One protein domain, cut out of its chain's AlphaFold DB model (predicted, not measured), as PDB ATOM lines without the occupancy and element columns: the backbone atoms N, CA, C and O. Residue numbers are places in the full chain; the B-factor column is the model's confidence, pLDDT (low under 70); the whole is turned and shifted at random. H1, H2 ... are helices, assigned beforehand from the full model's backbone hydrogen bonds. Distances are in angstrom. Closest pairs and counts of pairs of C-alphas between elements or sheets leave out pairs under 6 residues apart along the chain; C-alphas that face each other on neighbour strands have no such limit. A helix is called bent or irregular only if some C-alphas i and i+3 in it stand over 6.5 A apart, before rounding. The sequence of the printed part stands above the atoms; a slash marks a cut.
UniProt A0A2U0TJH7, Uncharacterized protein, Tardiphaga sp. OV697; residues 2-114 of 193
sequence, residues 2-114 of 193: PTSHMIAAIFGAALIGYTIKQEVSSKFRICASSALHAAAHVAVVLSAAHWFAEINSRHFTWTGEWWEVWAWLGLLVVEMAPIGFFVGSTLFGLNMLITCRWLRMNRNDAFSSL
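AT A GLANCE: This is residues 2 to 114 of the 193 residues of an uncharacterized protein of Tardiphaga sp. OV697 (UniProt A0A2U0TJH7). Two long helices, H2 and H3, fold back on each other as a long helical hairpin. The shorter H1 packs on H2 near the end where H2 begins and splays away from it toward Pro 2, while the short H4 packs on H3 near that same end. The printed part has 113 residues with four named helices, in the order H1, H2, H3, H4, and no named strand; its class is all helix. It is loose, with a radius of gyration of the C-alphas of 17.6 A, and elongated, spanning 56 by 31 by 19 A.

HOW THE PARTS SIT: H1, residues 2 to 20, touches H2, residues 27 to 59. Their closest C-alphas are those of Ile 16 and Ser 34, 5.1 A apart. They run opposite ways at a steep tilt of 37 degrees, only just past shallow, and form a helical hairpin. H2 touches H3, residues 68 to 103, with the C-alphas of His 37 and Asn 95 closest at 6.5 A. These two run opposite ways at a shallow tilt of 26 degrees, also a helical hairpin. H3 touches H4, residues 107 to 113, with residues 96 to 100 alone. Here the closest C-alphas are those of Cys 100 and Arg 107, 5.6 A apart. H3 and H4 form a third helical hairpin, running opposite ways at a steep tilt of 40 degrees. The helix packing is mostly crossed, only just: of these three touching pairs, 1 is at a shallow tilt. H1 is apart from H3 and from H4, and H2 is apart from H4. In H1, H2 and H4 every O i to N i+4 pair is within hydrogen-bond range; in H3 it is 30 of 32.

IN THESE COORDINATES: H1 begins at C-alpha 2, (10.545, 8.933, 82.927), and measures 26.8 A from first to last C-alpha. H2 starts at C-alpha 27, (7.141, 35.705, 68.891), and measures 47.5 A. H3, the longest helix with 36 residues, measures 48.3 A and has a kink of 33 degrees near residue 83. It is neither bent nor irregular, but only just: C-alphas 79 and 82 are 6.4 A apart. H4 measures 9.8 A and ends at C-alpha 113, (27.249, 41.045, 80.022).

THE WHOLE: The two C-alphas farthest apart are those of Ser 26 and Thr 63, at 55.8 A. The printed part has no cut. The link from H3 to H4 is tight, and those from H1 to H2 and from H2 to H3 are short. The mean pLDDT of the printed part is 87.3; residue 2 and residues 22 to 24 are under 70.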
ATOM      1  N   PRO A   2      11.475   7.889  82.451       69.50
ATOM      2  CA  PRO A   2      10.545   8.933  82.927       69.50
ATOM      3  C   PRO A   2      11.222  10.124  83.634       69.50
ATOM      4  O   PRO A   2      10.804  11.268  83.469       69.50
ATOM      5  N   THR A   3      12.311   9.884  84.365       74.50
ATOM      6  CA  THR A   3      13.067  10.924  85.086       74.50
ATOM      7  C   THR A   3      13.767  11.909  84.148       74.50
ATOM      8  O   THR A   3      13.699  13.117  84.362       74.50
ATOM      9  N   SER A   4      14.373  11.422  83.063       78.06
ATOM     10  CA  SER A   4      15.064  12.251  82.066       78.06
ATOM     11  C   SER A   4      14.105  13.207  81.342       78.06
ATOM     12  O   SER A   4      14.456  14.359  81.099       78.06
ATOM     13  N   HIS A   5      12.876  12.763  81.051       82.00
ATOM     14  CA  HIS A   5      11.848  13.609  80.432       82.00
ATOM     15  C   HIS A   5      11.372  14.721  81.368       82.00
ATOM     16  O   HIS A   5      11.204  15.857  80.932       82.00
ATOM     17  N   MET A   6      11.208  14.418  82.657       82.06
ATOM     18  CA  MET A   6      10.837  15.414  83.661       82.06
ATOM     19  C   MET A   6      11.930  16.478  83.834       82.06
ATOM     20  O   MET A   6      11.624  17.668  83.851       82.06
ATOM     21  N   ILE A   7      13.203  16.069  83.886       79.44
ATOM     22  CA  ILE A   7      14.344  16.998  83.954       79.44
ATOM     23  C   ILE A   7      14.381  17.888  82.710       79.44
ATOM     24  O   ILE A   7      14.475  19.108  82.834       79.44
ATOM     25  N   ALA A   8      14.249  17.300  81.518       82.44
ATOM     26  CA  ALA A   8      14.213  18.050  80.268       82.44
ATOM     27  C   ALA A   8      13.051  19.056  80.229       82.44
ATOM     28  O   ALA A   8      13.242  20.190  79.796       82.44
ATOM     29  N   ALA A   9      11.868  18.671  80.717       83.56
ATOM     30  CA  ALA A   9      10.700  19.541  80.760       83.56
ATOM     31  C   ALA A   9      10.885  20.715  81.733       83.56
ATOM     32  O   ALA A   9      10.677  21.861  81.344       83.56
ATOM     33  N   ILE A  10      11.315  20.450  82.973       82.69
ATOM     34  CA  ILE A  10      11.518  21.493  83.993       82.69
ATOM     35  C   ILE A  10      12.630  22.450  83.559       82.69
ATOM     36  O   ILE A  10      12.445  23.668  83.561       82.69
ATOM     37  N   PHE A  11      13.777  21.908  83.149       80.81
ATOM     38  CA  PHE A  11      14.934  22.712  82.769       80.81
ATOM     39  C   PHE A  11      14.691  23.477  81.465       80.81
ATOM     40  O   PHE A  11      15.011  24.661  81.364       80.81
ATOM     41  N   GLY A  12      14.046  22.832  80.489       80.88
ATOM     42  CA  GLY A  12      13.645  23.466  79.240       80.88
ATOM     43  C   GLY A  12      12.649  24.600  79.462       80.88
ATOM     44  O   GLY A  12      12.851  25.695  78.940       80.88
ATOM     45  N   ALA A  13      11.620  24.388  80.290       82.12
ATOM     46  CA  ALA A  13      10.649  25.426  80.625       82.12
ATOM     47  C   ALA A  13      11.299  26.622  81.339       82.12
ATOM     48  O   ALA A  13      10.973  27.766  81.021       82.12
ATOM     49  N   ALA A  14      12.246  26.377  82.251       78.88
ATOM     50  CA  ALA A  14      12.979  27.438  82.939       78.88
ATOM     51  C   ALA A  14      13.810  28.294  81.965       78.88
ATOM     52  O   ALA A  14      13.721  29.523  81.994       78.88
ATOM     53  N   LEU A  15      14.565  27.656  81.064       78.75
ATOM     54  CA  LEU A  15      15.390  28.356  80.074       78.75
ATOM     55  C   LEU A  15      14.544  29.119  79.048       78.75
ATOM     56  O   LEU A  15      14.845  30.272  78.749       78.75
ATOM     57  N   ILE A  16      13.452  28.519  78.567       79.81
ATOM     58  CA  ILE A  16      12.510  29.176  77.651       79.81
ATOM     59  C   ILE A  16      11.820  30.365  78.337       79.81
ATOM     60  O   ILE A  16      11.649  31.426  77.737       79.81
ATOM     61  N   GLY A  17      11.429  30.215  79.605       77.38
ATOM     62  CA  GLY A  17      10.793  31.280  80.378       77.38
ATOM     63  C   GLY A  17      11.699  32.497  80.583       77.38
ATOM     64  O   GLY A  17      11.214  33.629  80.554       77.38
ATOM     65  N   TYR A  18      13.006  32.272  80.748       74.38
ATOM     66  CA  TYR A  18      14.002  33.340  80.815       74.38
ATOM     67  C   TYR A  18      14.086  34.116  79.491       74.38
ATOM     68  O   TYR A  18      13.937  35.337  79.478       74.38
ATOM     69  N   THR A  19      14.253  33.417  78.368       70.44
ATOM     70  CA  THR A  19      14.495  34.043  77.060       70.44
ATOM     71  C   THR A  19      13.258  34.710  76.455       70.44
ATOM     72  O   THR A  19      13.398  35.701  75.743       70.44
ATOM     73  N   ILE A  20      12.037  34.248  76.759       70.81
ATOM     74  CA  ILE A  20      10.798  34.894  76.274       70.81
ATOM     75  C   ILE A  20      10.651  36.333  76.785       70.81
ATOM     76  O   ILE A  20      10.029  37.165  76.124       70.81
ATOM     77  N   LYS A  21      11.225  36.636  77.950       72.00
ATOM     78  CA  LYS A  21      11.187  37.978  78.537       72.00
ATOM     79  C   LYS A  21      12.262  38.916  77.976       72.00
ATOM     80  O   LYS A  21      12.244  40.098  78.314       72.00
ATOM     81  N   GLN A  22      13.179  38.424  77.139       66.50
ATOM     82  CA  GLN A  22      14.270  39.226  76.589       66.50
ATOM     83  C   GLN A  22      13.840  39.947  75.295       66.50
ATOM     84  O   GLN A  22      13.718  39.328  74.244       66.50
ATOM     85  N   GLU A  23      13.659  41.271  75.398       65.44
ATOM     86  CA  GLU A  23      13.485  42.272  74.321       65.44
ATOM     87  C   GLU A  23      12.316  42.054  73.319       65.44
ATOM     88  O   GLU A  23      11.858  40.952  73.023       65.44
ATOM     89  N   VAL A  24      11.784  43.148  72.759       66.62
ATOM     90  CA  VAL A  24      10.641  43.093  71.829       66.62
ATOM     91  C   VAL A  24      11.109  42.627  70.443       66.62
ATOM     92  O   VAL A  24      11.684  43.391  69.673       66.62
ATOM     93  N   SER A  25      10.841  41.364  70.110       77.38
ATOM     94  CA  SER A  25      11.043  40.769  68.780       77.38
ATOM     95  C   SER A  25       9.819  39.944  68.366       77.38
ATOM     96  O   SER A  25       8.826  39.861  69.094       77.38
ATOM     97  N   SER A  26       9.839  39.332  67.179       83.56
ATOM     98  CA  SER A  26       8.722  38.490  66.745       83.56
ATOM     99  C   SER A  26       8.631  37.224  67.602       83.56
ATOM    100  O   SER A  26       9.631  36.545  67.848       83.56
ATOM    101  N   LYS A  27       7.407  36.866  68.019       82.88
ATOM    102  CA  LYS A  27       7.141  35.705  68.891       82.88
ATOM    103  C   LYS A  27       7.773  34.411  68.369       82.88
ATOM    104  O   LYS A  27       8.276  33.615  69.154       82.88
ATOM    105  N   PHE A  28       7.790  34.225  67.046       85.62
ATOM    106  CA  PHE A  28       8.421  33.070  66.411       85.62
ATOM    107  C   PHE A  28       9.942  33.036  66.623       85.62
ATOM    108  O   PHE A  28      10.463  32.009  67.044       85.62
ATOM    109  N   ARG A  29      10.656  34.148  66.387       86.06
ATOM    110  CA  ARG A  29      12.119  34.214  66.579       86.06
ATOM    111  C   ARG A  29      12.500  33.977  68.033       86.06
ATOM    112  O   ARG A  29      13.448  33.242  68.298       86.06
ATOM    113  N   ILE A  30      11.730  34.560  68.950       84.44
ATOM    114  CA  ILE A  30      11.895  34.362  70.389       84.44
ATOM    115  C   ILE A  30      11.717  32.884  70.732       84.44
ATOM    116  O   ILE A  30      12.641  32.272  71.255       84.44
ATOM    117  N   CYS A  31      10.581  32.284  70.379       85.38
ATOM    118  CA  CYS A  31      10.295  30.888  70.705       85.38
ATOM    119  C   CYS A  31      11.320  29.923  70.087       85.38
ATOM    120  O   CYS A  31      11.858  29.070  70.787       85.38
ATOM    121  N   ALA A  32      11.655  30.094  68.804       89.31
ATOM    122  CA  ALA A  32      12.593  29.223  68.102       89.31
ATOM    123  C   ALA A  32      14.012  29.289  68.690       89.31
ATOM    124  O   ALA A  32      14.606  28.249  68.969       89.31
ATOM    125  N   SER A  33      14.549  30.493  68.923       89.50
ATOM    126  CA  SER A  33      15.878  30.648  69.539       89.50
ATOM    127  C   SER A  33      15.908  30.127  70.979       89.50
ATOM    128  O   SER A  33      16.839  29.417  71.350       89.50
ATOM    129  N   SER A  34      14.847  30.380  71.752       87.56
ATOM    130  CA  SER A  34      14.673  29.860  73.116       87.56
ATOM    131  C   SER A  34      14.674  28.333  73.155       87.56
ATOM    132  O   SER A  34      15.382  27.731  73.958       87.56
ATOM    133  N   ALA A  35      13.900  27.701  72.269       89.38
ATOM    134  CA  ALA A  35      13.794  26.251  72.190       89.38
ATOM    135  C   ALA A  35      15.118  25.608  71.762       89.38
ATOM    136  O   ALA A  35      15.536  24.626  72.370       89.38
ATOM    137  N   LEU A  36      15.811  26.181  70.769       91.62
ATOM    138  CA  LEU A  36      17.129  25.703  70.335       91.62
ATOM    139  C   LEU A  36      18.170  25.809  71.455       91.62
ATOM    140  O   LEU A  36      18.915  24.860  71.697       91.62
ATOM    141  N   HIS A  37      18.199  26.936  72.168       91.69
ATOM    142  CA  HIS A  37      19.099  27.142  73.296       91.69
ATOM    143  C   HIS A  37      18.826  26.153  74.438       91.69
ATOM    144  O   HIS A  37      19.745  25.489  74.922       91.69
ATOM    145  N   ALA A  38      17.556  25.996  74.820       90.81
ATOM    146  CA  ALA A  38      17.137  25.039  75.836       90.81
ATOM    147  C   ALA A  38      17.473  23.594  75.437       90.81
ATOM    148  O   ALA A  38      18.007  22.844  76.251       90.81
ATOM    149  N   ALA A  39      17.228  23.215  74.180       91.81
ATOM    150  CA  ALA A  39      17.553  21.890  73.664       91.81
ATOM    151  C   ALA A  39      19.060  21.602  73.722       91.81
ATOM    152  O   ALA A  39      19.451  20.519  74.155       91.81
ATOM    153  N   ALA A  40      19.908  22.571  73.359       94.44
ATOM    154  CA  ALA A  40      21.360  22.428  73.453       94.44
ATOM    155  C   ALA A  40      21.817  22.185  74.903       94.44
ATOM    156  O   ALA A  40      22.605  21.279  75.168       94.44
ATOM    157  N   HIS A  41      21.274  22.945  75.856       93.81
ATOM    158  CA  HIS A  41      21.559  22.756  77.275       93.81
ATOM    159  C   HIS A  41      21.086  21.398  77.807       93.81
ATOM    160  O   HIS A  41      21.844  20.714  78.493       93.81
ATOM    161  N   VAL A  42      19.859  20.986  77.474       92.44
ATOM    162  CA  VAL A  42      19.315  19.677  77.866       92.44
ATOM    163  C   VAL A  42      20.170  18.545  77.296       92.44
ATOM    164  O   VAL A  42      20.497  17.612  78.027       92.44
ATOM    165  N   ALA A  43      20.585  18.638  76.030       93.94
ATOM    166  CA  ALA A  43      21.446  17.640  75.403       93.94
ATOM    167  C   ALA A  43      22.786  17.498  76.139       93.94
ATOM    168  O   ALA A  43      23.202  16.375  76.425       93.94
ATOM    169  N   VAL A  44      23.430  18.612  76.509       95.31
ATOM    170  CA  VAL A  44      24.685  18.588  77.279       95.31
ATOM    171  C   VAL A  44      24.477  17.988  78.666       95.31
ATOM    172  O   VAL A  44      25.236  17.105  79.054       95.31
ATOM    173  N   VAL A  45      23.447  18.420  79.399       92.50
ATOM    174  CA  VAL A  45      23.175  17.931  80.760       92.50
ATOM    175  C   VAL A  45      22.899  16.431  80.760       92.50
ATOM    176  O   VAL A  45      23.480  15.714  81.569       92.50
ATOM    177  N   LEU A  46      22.053  15.943  79.849       92.62
ATOM    178  CA  LEU A  46      21.738  14.517  79.764       92.62
ATOM    179  C   LEU A  46      22.956  13.696  79.336       92.62
ATOM    180  O   LEU A  46      23.230  12.668  79.947       92.62
ATOM    181  N   SER A  47      23.711  14.162  78.338       94.62
ATOM    182  CA  SER A  47      24.907  13.454  77.867       94.62
ATOM    183  C   SER A  47      25.973  13.370  78.959       94.62
ATOM    184  O   SER A  47      26.503  12.292  79.208       94.62
ATOM    185  N   ALA A  48      26.239  14.478  79.659       95.38
ATOM    186  CA  ALA A  48      27.191  14.513  80.766       95.38
ATOM    187  C   ALA A  48      26.728  13.633  81.935       95.38
ATOM    188  O   ALA A  48      27.505  12.826  82.434       95.38
ATOM    189  N   ALA A  49      25.454  13.724  82.328       92.06
ATOM    190  CA  ALA A  49      24.908  12.907  83.406       92.06
ATOM    191  C   ALA A  49      24.986  11.407  83.089       92.06
ATOM    192  O   ALA A  49      25.347  10.621  83.958       92.06
ATOM    193  N   HIS A  50      24.679  11.006  81.852       93.50
ATOM    194  CA  HIS A  50      24.787   9.610  81.427       93.50
ATOM    195  C   HIS A  50      26.243   9.136  81.429       93.50
ATOM    196  O   HIS A  50      26.538   8.067  81.957       93.50
ATOM    197  N   TRP A  51      27.150   9.951  80.886       94.56
ATOM    198  CA  TRP A  51      28.577   9.650  80.832       94.56
ATOM    199  C   TRP A  51      29.182   9.464  82.230       94.56
ATOM    200  O   TRP A  51      29.823   8.451  82.501       94.56
ATOM    201  N   PHE A  52      28.931  10.400  83.148       94.44
ATOM    202  CA  PHE A  52      29.432  10.303  84.519       94.44
ATOM    203  C   PHE A  52      28.748   9.198  85.318       94.44
ATOM    204  O   PHE A  52      29.416   8.508  86.075       94.44
ATOM    205  N   ALA A  53      27.450   8.952  85.119       90.62
ATOM    206  CA  ALA A  53      26.786   7.814  85.750       90.62
ATOM    207  C   ALA A  53      27.422   6.480  85.325       90.62
ATOM    208  O   ALA A  53      27.626   5.605  86.165       90.62
ATOM    209  N   GLU A  54      27.783   6.335  84.046       92.19
ATOM    210  CA  GLU A  54      28.462   5.141  83.548       92.19
ATOM    211  C   GLU A  54      29.870   4.998  84.141       92.19
ATOM    212  O   GLU A  54      30.210   3.927  84.645       92.19
ATOM    213  N   ILE A  55      30.666   6.071  84.161       92.38
ATOM    214  CA  ILE A  55      31.998   6.082  84.791       92.38
ATOM    215  C   ILE A  55      31.897   5.738  86.280       92.38
ATOM    216  O   ILE A  55      32.576   4.829  86.758       92.38
ATOM    217  N   ASN A  56      31.002   6.403  87.005       92.12
ATOM    218  CA  ASN A  56      30.831   6.201  88.437       92.12
ATOM    219  C   ASN A  56      30.344   4.791  88.748       92.12
ATOM    220  O   ASN A  56      30.814   4.203  89.709       92.12
ATOM    221  N   SER A  57      29.506   4.184  87.906       88.75
ATOM    222  CA  SER A  57      29.091   2.788  88.102       88.75
ATOM    223  C   SER A  57      30.247   1.781  88.012       88.75
ATOM    224  O   SER A  57      30.162   0.697  88.582       88.75
ATOM    225  N   ARG A  58      31.337   2.135  87.313       89.19
ATOM    226  CA  ARG A  58      32.531   1.291  87.150       89.19
ATOM    227  C   ARG A  58      33.563   1.493  88.259       89.19
ATOM    228  O   ARG A  58      34.342   0.583  88.522       89.19
ATOM    229  N   HIS A  59      33.594   2.673  88.878       84.62
ATOM    230  CA  HIS A  59      34.627   3.056  89.850       84.62
ATOM    231  C   HIS A  59      34.109   3.223  91.282       84.62
ATOM    232  O   HIS A  59      34.889   3.114  92.226       84.62
ATOM    233  N   PHE A  60      32.812   3.465  91.458       86.62
ATOM    234  CA  PHE A  60      32.161   3.667  92.745       86.62
ATOM    235  C   PHE A  60      31.326   2.429  93.086       86.62
ATOM    236  O   PHE A  60      30.248   2.205  92.534       86.62
ATOM    237  N   THR A  61      31.853   1.590  93.976       85.56
ATOM    238  CA  THR A  61      31.156   0.404  94.485       85.56
ATOM    239  C   THR A  61      30.465   0.748  95.796       85.56
ATOM    240  O   THR A  61      31.093   1.265  96.712       85.56
ATOM    241  N   TRP A  62      29.166   0.469  95.873       87.62
ATOM    242  CA  TRP A  62      28.369   0.705  97.073       87.62
ATOM    243  C   TRP A  62      28.623  -0.412  98.082       87.62
ATOM    244  O   TRP A  62      28.406  -1.583  97.767       87.62
ATOM    245  N   THR A  63      29.057  -0.058  99.287       89.75
ATOM    246  CA  THR A  63      29.224  -1.003 100.401       89.75
ATOM    247  C   THR A  63      28.050  -0.961 101.379       89.75
ATOM    248  O   THR A  63      27.906  -1.862 102.202       89.75
ATOM    249  N   GLY A  64      27.155   0.025 101.235       90.44
ATOM    250  CA  GLY A  64      25.951   0.180 102.060       90.44
ATOM    251  C   GLY A  64      26.132   1.145 103.229       90.44
ATOM    252  O   GLY A  64      25.215   1.328 104.030       90.44
ATOM    253  N   GLU A  65      27.291   1.789 103.316       95.06
ATOM    254  CA  GLU A  65      27.575   2.805 104.317       95.06
ATOM    255  C   GLU A  65      26.829   4.112 104.010       95.06
ATOM    256  O   GLU A  65      26.807   4.614 102.885       95.06
ATOM    257  N   TRP A  66      26.234   4.725 105.034       91.94
ATOM    258  CA  TRP A  66      25.379   5.910 104.873       91.94
ATOM    259  C   TRP A  66      26.113   7.136 104.299       91.94
ATOM    260  O   TRP A  66      25.487   8.013 103.698       91.94
ATOM    261  N   TRP A  67      27.436   7.218 104.484       91.75
ATOM    262  CA  TRP A  67      28.249   8.341 104.017       91.75
ATOM    263  C   TRP A  67      28.534   8.289 102.509       91.75
ATOM    264  O   TRP A  67      28.840   9.323 101.911       91.75
ATOM    265  N   GLU A  68      28.381   7.123 101.874       91.50
ATOM    266  CA  GLU A  68      28.639   6.932 100.442       91.50
ATOM    267  C   GLU A  68      27.731   7.803  99.577       91.50
ATOM    268  O   GLU A  68      28.160   8.311  98.544       91.50
ATOM    269  N   VAL A  69      26.499   8.060 100.031       90.38
ATOM    270  CA  VAL A  69      25.565   8.968  99.350       90.38
ATOM    271  C   VAL A  69      26.145  10.381  99.269       90.38
ATOM    272  O   VAL A  69      26.059  11.028  98.226       90.38
ATOM    273  N   TRP A  70      26.778  10.859 100.342       93.56
ATOM    274  CA  TRP A  70      27.398  12.184 100.367       93.56
ATOM    275  C   TRP A  70      28.671  12.234  99.527       93.56
ATOM    276  O   TRP A  70      28.898  13.227  98.837       93.56
ATOM    277  N   ALA A  71      29.471  11.165  99.537       91.62
ATOM    278  CA  ALA A  71      30.640  11.051  98.671       91.62
ATOM    279  C   ALA A  71      30.242  11.053  97.186       91.62
ATOM    280  O   ALA A  71      30.827  11.788  96.393       91.62
ATOM    281  N   TRP A  72      29.196  10.306  96.829       90.56
ATOM    282  CA  TRP A  72      28.645  10.271  95.478       90.56
ATOM    283  C   TRP A  72      28.070  11.628  95.049       90.56
ATOM    284  O   TRP A  72      28.352  12.094  93.948       90.56
ATOM    285  N   LEU A  73      27.323  12.314  95.925       91.19
ATOM    286  CA  LEU A  73      26.825  13.668  95.651       91.19
ATOM    287  C   LEU A  73      27.968  14.678  95.479       91.19
ATOM    288  O   LEU A  73      27.917  15.514  94.579       91.19
ATOM    289  N   GLY A  74      29.003  14.599  96.320       93.81
ATOM    290  CA  GLY A  74      30.195  15.436  96.203       93.81
ATOM    291  C   GLY A  74      30.920  15.213  94.876       93.81
ATOM    292  O   GLY A  74      31.252  16.181  94.191       93.81
ATOM    293  N   LEU A  75      31.092  13.951  94.477       93.69
ATOM    294  CA  LEU A  75      31.673  13.577  93.190       93.69
ATOM    295  C   LEU A  75      30.841  14.118  92.020       93.69
ATOM    296  O   LEU A  75      31.389  14.789  91.149       93.69
ATOM    297  N   LEU A  76      29.517  13.946  92.059       91.50
ATOM    298  CA  LEU A  76      28.609  14.475  91.043       91.50
ATOM    299  C   LEU A  76      28.739  15.999  90.891       91.50
ATOM    300  O   LEU A  76      28.712  16.512  89.774       91.50
ATOM    301  N   VAL A  77      28.889  16.742  91.994       94.00
ATOM    302  CA  VAL A  77      29.125  18.195  91.947       94.00
ATOM    303  C   VAL A  77      30.469  18.505  91.294       94.00
ATOM    304  O   VAL A  77      30.529  19.375  90.427       94.00
ATOM    305  N   VAL A  78      31.534  17.794  91.669       95.81
ATOM    306  CA  VAL A  78      32.874  17.969  91.082       95.81
ATOM    307  C   VAL A  78      32.876  17.684  89.578       95.81
ATOM    308  O   VAL A  78      33.578  18.363  88.835       95.81
ATOM    309  N   GLU A  79      32.069  16.735  89.115       95.12
ATOM    310  CA  GLU A  79      31.956  16.362  87.703       95.12
ATOM    311  C   GLU A  79      31.061  17.319  86.903       95.12
ATOM    312  O   GLU A  79      31.443  17.813  85.839       95.12
ATOM    313  N   MET A  80      29.867  17.622  87.418       94.88
ATOM    314  CA  MET A  80      28.858  18.398  86.694       94.88
ATOM    315  C   MET A  80      29.090  19.908  86.783       94.88
ATOM    316  O   MET A  80      28.740  20.625  85.841       94.88
ATOM    317  N   ALA A  81      29.678  20.421  87.871       95.44
ATOM    318  CA  ALA A  81      29.885  21.861  88.032       95.44
ATOM    319  C   ALA A  81      30.842  22.449  86.981       95.44
ATOM    320  O   ALA A  81      30.484  23.471  86.396       95.44
ATOM    321  N   PRO A  82      31.994  21.831  86.645       96.38
ATOM    322  CA  PRO A  82      32.843  22.309  85.555       96.38
ATOM    323  C   PRO A  82      32.139  22.267  84.197       96.38
ATOM    324  O   PRO A  82      32.272  23.209  83.420       96.38
ATOM    325  N   ILE A  83      31.345  21.228  83.913       96.44
ATOM    326  CA  ILE A  83      30.576  21.147  82.661       96.44
ATOM    327  C   ILE A  83      29.543  22.273  82.588       96.44
ATOM    328  O   ILE A  83      29.488  23.000  81.595       96.44
ATOM    329  N   GLY A  84      28.757  22.468  83.648       93.69
ATOM    330  CA  GLY A  84      27.796  23.565  83.731       93.69
ATOM    331  C   GLY A  84      28.471  24.935  83.627       93.69
ATOM    332  O   GLY A  84      28.001  25.799  82.889       93.69
ATOM    333  N   PHE A  85      29.607  25.115  84.303       94.06
ATOM    334  CA  PHE A  85      30.365  26.360  84.294       94.06
ATOM    335  C   PHE A  85      30.948  26.662  82.915       94.06
ATOM    336  O   PHE A  85      30.686  27.732  82.381       94.06
ATOM    337  N   PHE A  86      31.706  25.749  82.308       96.38
ATOM    338  CA  PHE A  86      32.386  26.011  81.039       96.38
ATOM    339  C   PHE A  86      31.455  25.848  79.838       96.38
ATOM    340  O   PHE A  86      31.308  26.775  79.044       96.38
ATOM    341  N   VAL A  87      30.799  24.696  79.701       96.38
ATOM    342  CA  VAL A  87      29.956  24.402  78.532       96.38
ATOM    343  C   VAL A  87      28.650  25.181  78.613       96.38
ATOM    344  O   VAL A  87      28.241  25.792  77.628       96.38
ATOM    345  N   GLY A  88      28.026  25.224  79.793       94.19
ATOM    346  CA  GLY A  88      26.781  25.961  79.988       94.19
ATOM    347  C   GLY A  88      26.941  27.466  79.755       94.19
ATOM    348  O   GLY A  88      26.178  28.042  78.979       94.19
ATOM    349  N   SER A  89      27.960  28.107  80.342       92.50
ATOM    350  CA  SER A  89      28.196  29.541  80.094       92.50
ATOM    351  C   SER A  89      28.571  29.833  78.639       92.50
ATOM    352  O   SER A  89      28.135  30.846  78.092       92.50
ATOM    353  N   THR A  90      29.308  28.933  77.979       94.50
ATOM    354  CA  THR A  90      29.658  29.079  76.561       94.50
ATOM    355  C   THR A  90      28.421  28.983  75.673       94.50
ATOM    356  O   THR A  90      28.240  29.830  74.802       94.50
ATOM    357  N   LEU A  91      27.532  28.011  75.907       94.31
ATOM    358  CA  LEU A  91      26.260  27.899  75.182       94.31
ATOM    359  C   LEU A  91      25.387  29.140  75.370       94.31
ATOM    360  O   LEU A  91      24.796  29.628  74.406       94.31
ATOM    361  N   PHE A  92      25.339  29.676  76.588       91.19
ATOM    362  CA  PHE A  92      24.631  30.916  76.885       91.19
ATOM    363  C   PHE A  92      25.233  32.114  76.143       91.19
ATOM    364  O   PHE A  92      24.520  32.823  75.431       91.19
ATOM    365  N   GLY A  93      26.551  32.306  76.225       90.81
ATOM    366  CA  GLY A  93      27.257  33.382  75.529       90.81
ATOM    367  C   GLY A  93      27.125  33.295  74.006       90.81
ATOM    368  O   GLY A  93      26.870  34.306  73.352       90.81
ATOM    369  N   LEU A  94      27.224  32.091  73.435       92.25
ATOM    370  CA  LEU A  94      27.003  31.857  72.008       92.25
ATOM    371  C   LEU A  94      25.563  32.167  71.613       92.25
ATOM    372  O   LEU A  94      25.352  32.880  70.637       92.25
ATOM    373  N   ASN A  95      24.568  31.711  72.377       90.75
ATOM    374  CA  ASN A  95      23.174  32.050  72.105       90.75
ATOM    375  C   ASN A  95      22.967  33.571  72.076       90.75
ATOM    376  O   ASN A  95      22.386  34.097  71.127       90.75
ATOM    377  N   MET A  96      23.513  34.294  73.055       89.38
ATOM    378  CA  MET A  96      23.473  35.758  73.093       89.38
ATOM    379  C   MET A  96      24.167  36.395  71.880       89.38
ATOM    380  O   MET A  96      23.614  37.303  71.264       89.38
ATOM    381  N   LEU A  97      25.339  35.897  71.476       90.44
ATOM    382  CA  LEU A  97      26.061  36.387  70.298       90.44
ATOM    383  C   LEU A  97      25.247  36.206  69.008       90.44
ATOM    384  O   LEU A  97      25.098  37.147  68.230       90.44
ATOM    385  N   ILE A  98      24.707  35.006  68.791       90.62
ATOM    386  CA  ILE A  98      23.931  34.622  67.601       90.62
ATOM    387  C   ILE A  98      22.644  35.452  67.519       90.62
ATOM    388  O   ILE A  98      22.347  36.070  66.491       90.62
ATOM    389  N   THR A  99      21.887  35.502  68.617       89.62
ATOM    390  CA  THR A  99      20.622  36.247  68.700       89.62
ATOM    391  C   THR A  99      20.840  37.755  68.550       89.62
ATOM    392  O   THR A  99      20.102  38.407  67.807       89.62
ATOM    393  N   CYS A 100      21.912  38.305  69.128       89.19
ATOM    394  CA  CYS A 100      22.290  39.706  68.956       89.19
ATOM    395  C   CYS A 100      22.722  40.026  67.523       89.19
ATOM    396  O   CYS A 100      22.239  40.994  66.928       89.19
ATOM    397  N   ARG A 101      23.594  39.204  66.930       89.94
ATOM    398  CA  ARG A 101      24.196  39.485  65.622       89.94
ATOM    399  C   ARG A 101      23.236  39.298  64.451       89.94
ATOM    400  O   ARG A 101      23.328  40.063  63.485       89.94
ATOM    401  N   TRP A 102      22.374  38.283  64.501       89.56
ATOM    402  CA  TRP A 102      21.535  37.896  63.360       89.56
ATOM    403  C   TRP A 102      20.040  38.104  63.587       89.56
ATOM    404  O   TRP A 102      19.337  38.449  62.640       89.56
ATOM    405  N   LEU A 103      19.543  37.956  64.819       87.00
ATOM    406  CA  LEU A 103      18.116  38.150  65.114       87.00
ATOM    407  C   LEU A 103      17.791  39.564  65.612       87.00
ATOM    408  O   LEU A 103      16.611  39.906  65.703       87.00
ATOM    409  N   ARG A 104      18.823  40.391  65.863       85.94
ATOM    410  CA  ARG A 104      18.732  41.752  66.429       85.94
ATOM    411  C   ARG A 104      18.008  41.764  67.785       85.94
ATOM    412  O   ARG A 104      17.257  42.690  68.072       85.94
ATOM    413  N   MET A 105      18.228  40.722  68.583       85.19
ATOM    414  CA  MET A 105      17.644  40.516  69.912       85.19
ATOM    415  C   MET A 105      18.702  40.656  71.011       85.19
ATOM    416  O   MET A 105      19.891  40.561  70.730       85.19
ATOM    417  N   ASN A 106      18.278  40.818  72.261       81.25
ATOM    418  CA  ASN A 106      19.133  40.725  73.444       81.25
ATOM    419  C   ASN A 106      20.338  41.682  73.436       81.25
ATOM    420  O   ASN A 106      21.388  41.361  73.990       81.25
ATOM    421  N   ARG A 107      20.221  42.858  72.810       83.56
ATOM    422  CA  ARG A 107      21.358  43.787  72.682       83.56
ATOM    423  C   ARG A 107      21.760  44.327  74.044       83.56
ATOM    424  O   ARG A 107      22.931  44.278  74.395       83.56
ATOM    425  N   ASN A 108      20.785  44.798  74.816       81.31
ATOM    426  CA  ASN A 108      21.030  45.352  76.146       81.31
ATOM    427  C   ASN A 108      21.694  44.327  77.079       81.31
ATOM    428  O   ASN A 108      22.688  44.612  77.743       81.31
ATOM    429  N   ASP A 109      21.180  43.103  77.068       81.88
ATOM    430  CA  ASP A 109      21.676  42.009  77.900       81.88
ATOM    431  C   ASP A 109      23.057  41.525  77.428       81.88
ATOM    432  O   ASP A 109      23.935  41.260  78.247       81.88
ATOM    433  N   ALA A 110      23.297  41.467  76.113       82.88
ATOM    434  CA  ALA A 110      24.608  41.135  75.562       82.88
ATOM    435  C   ALA A 110      25.644  42.205  75.928       82.88
ATOM    436  O   ALA A 110      26.709  41.867  76.438       82.88
ATOM    437  N   PHE A 111      25.329  43.490  75.724       78.94
ATOM    438  CA  PHE A 111      26.242  44.594  76.031       78.94
ATOM    439  C   PHE A 111      26.516  44.738  77.531       78.94
ATOM    440  O   PHE A 111      27.664  44.967  77.900       78.94
ATOM    441  N   SER A 112      25.516  44.549  78.396       76.94
ATOM    442  CA  SER A 112      25.714  44.580  79.855       76.94
ATOM    443  C   SER A 112      26.497  43.375  80.387       76.94
ATOM    444  O   SER A 112      27.173  43.487  81.409       76.94
ATOM    445  N   SER A 113      26.465  42.240  79.681       77.56
ATOM    446  CA  SER A 113      27.249  41.045  80.022       77.56
ATOM    447  C   SER A 113      28.709  41.125  79.566       77.56
ATOM    448  O   SER A 113      29.552  40.361  80.045       77.56
ATOM    449  N   LEU A 114      29.046  42.028  78.639       79.06
ATOM    450  CA  LEU A 114      30.428  42.217  78.215       79.06
ATOM    451  C   LEU A 114      31.212  42.931  79.316       79.06
ATOM    452  O   LEU A 114      30.887  44.043  79.726       79.06
TER     453      LEU A 114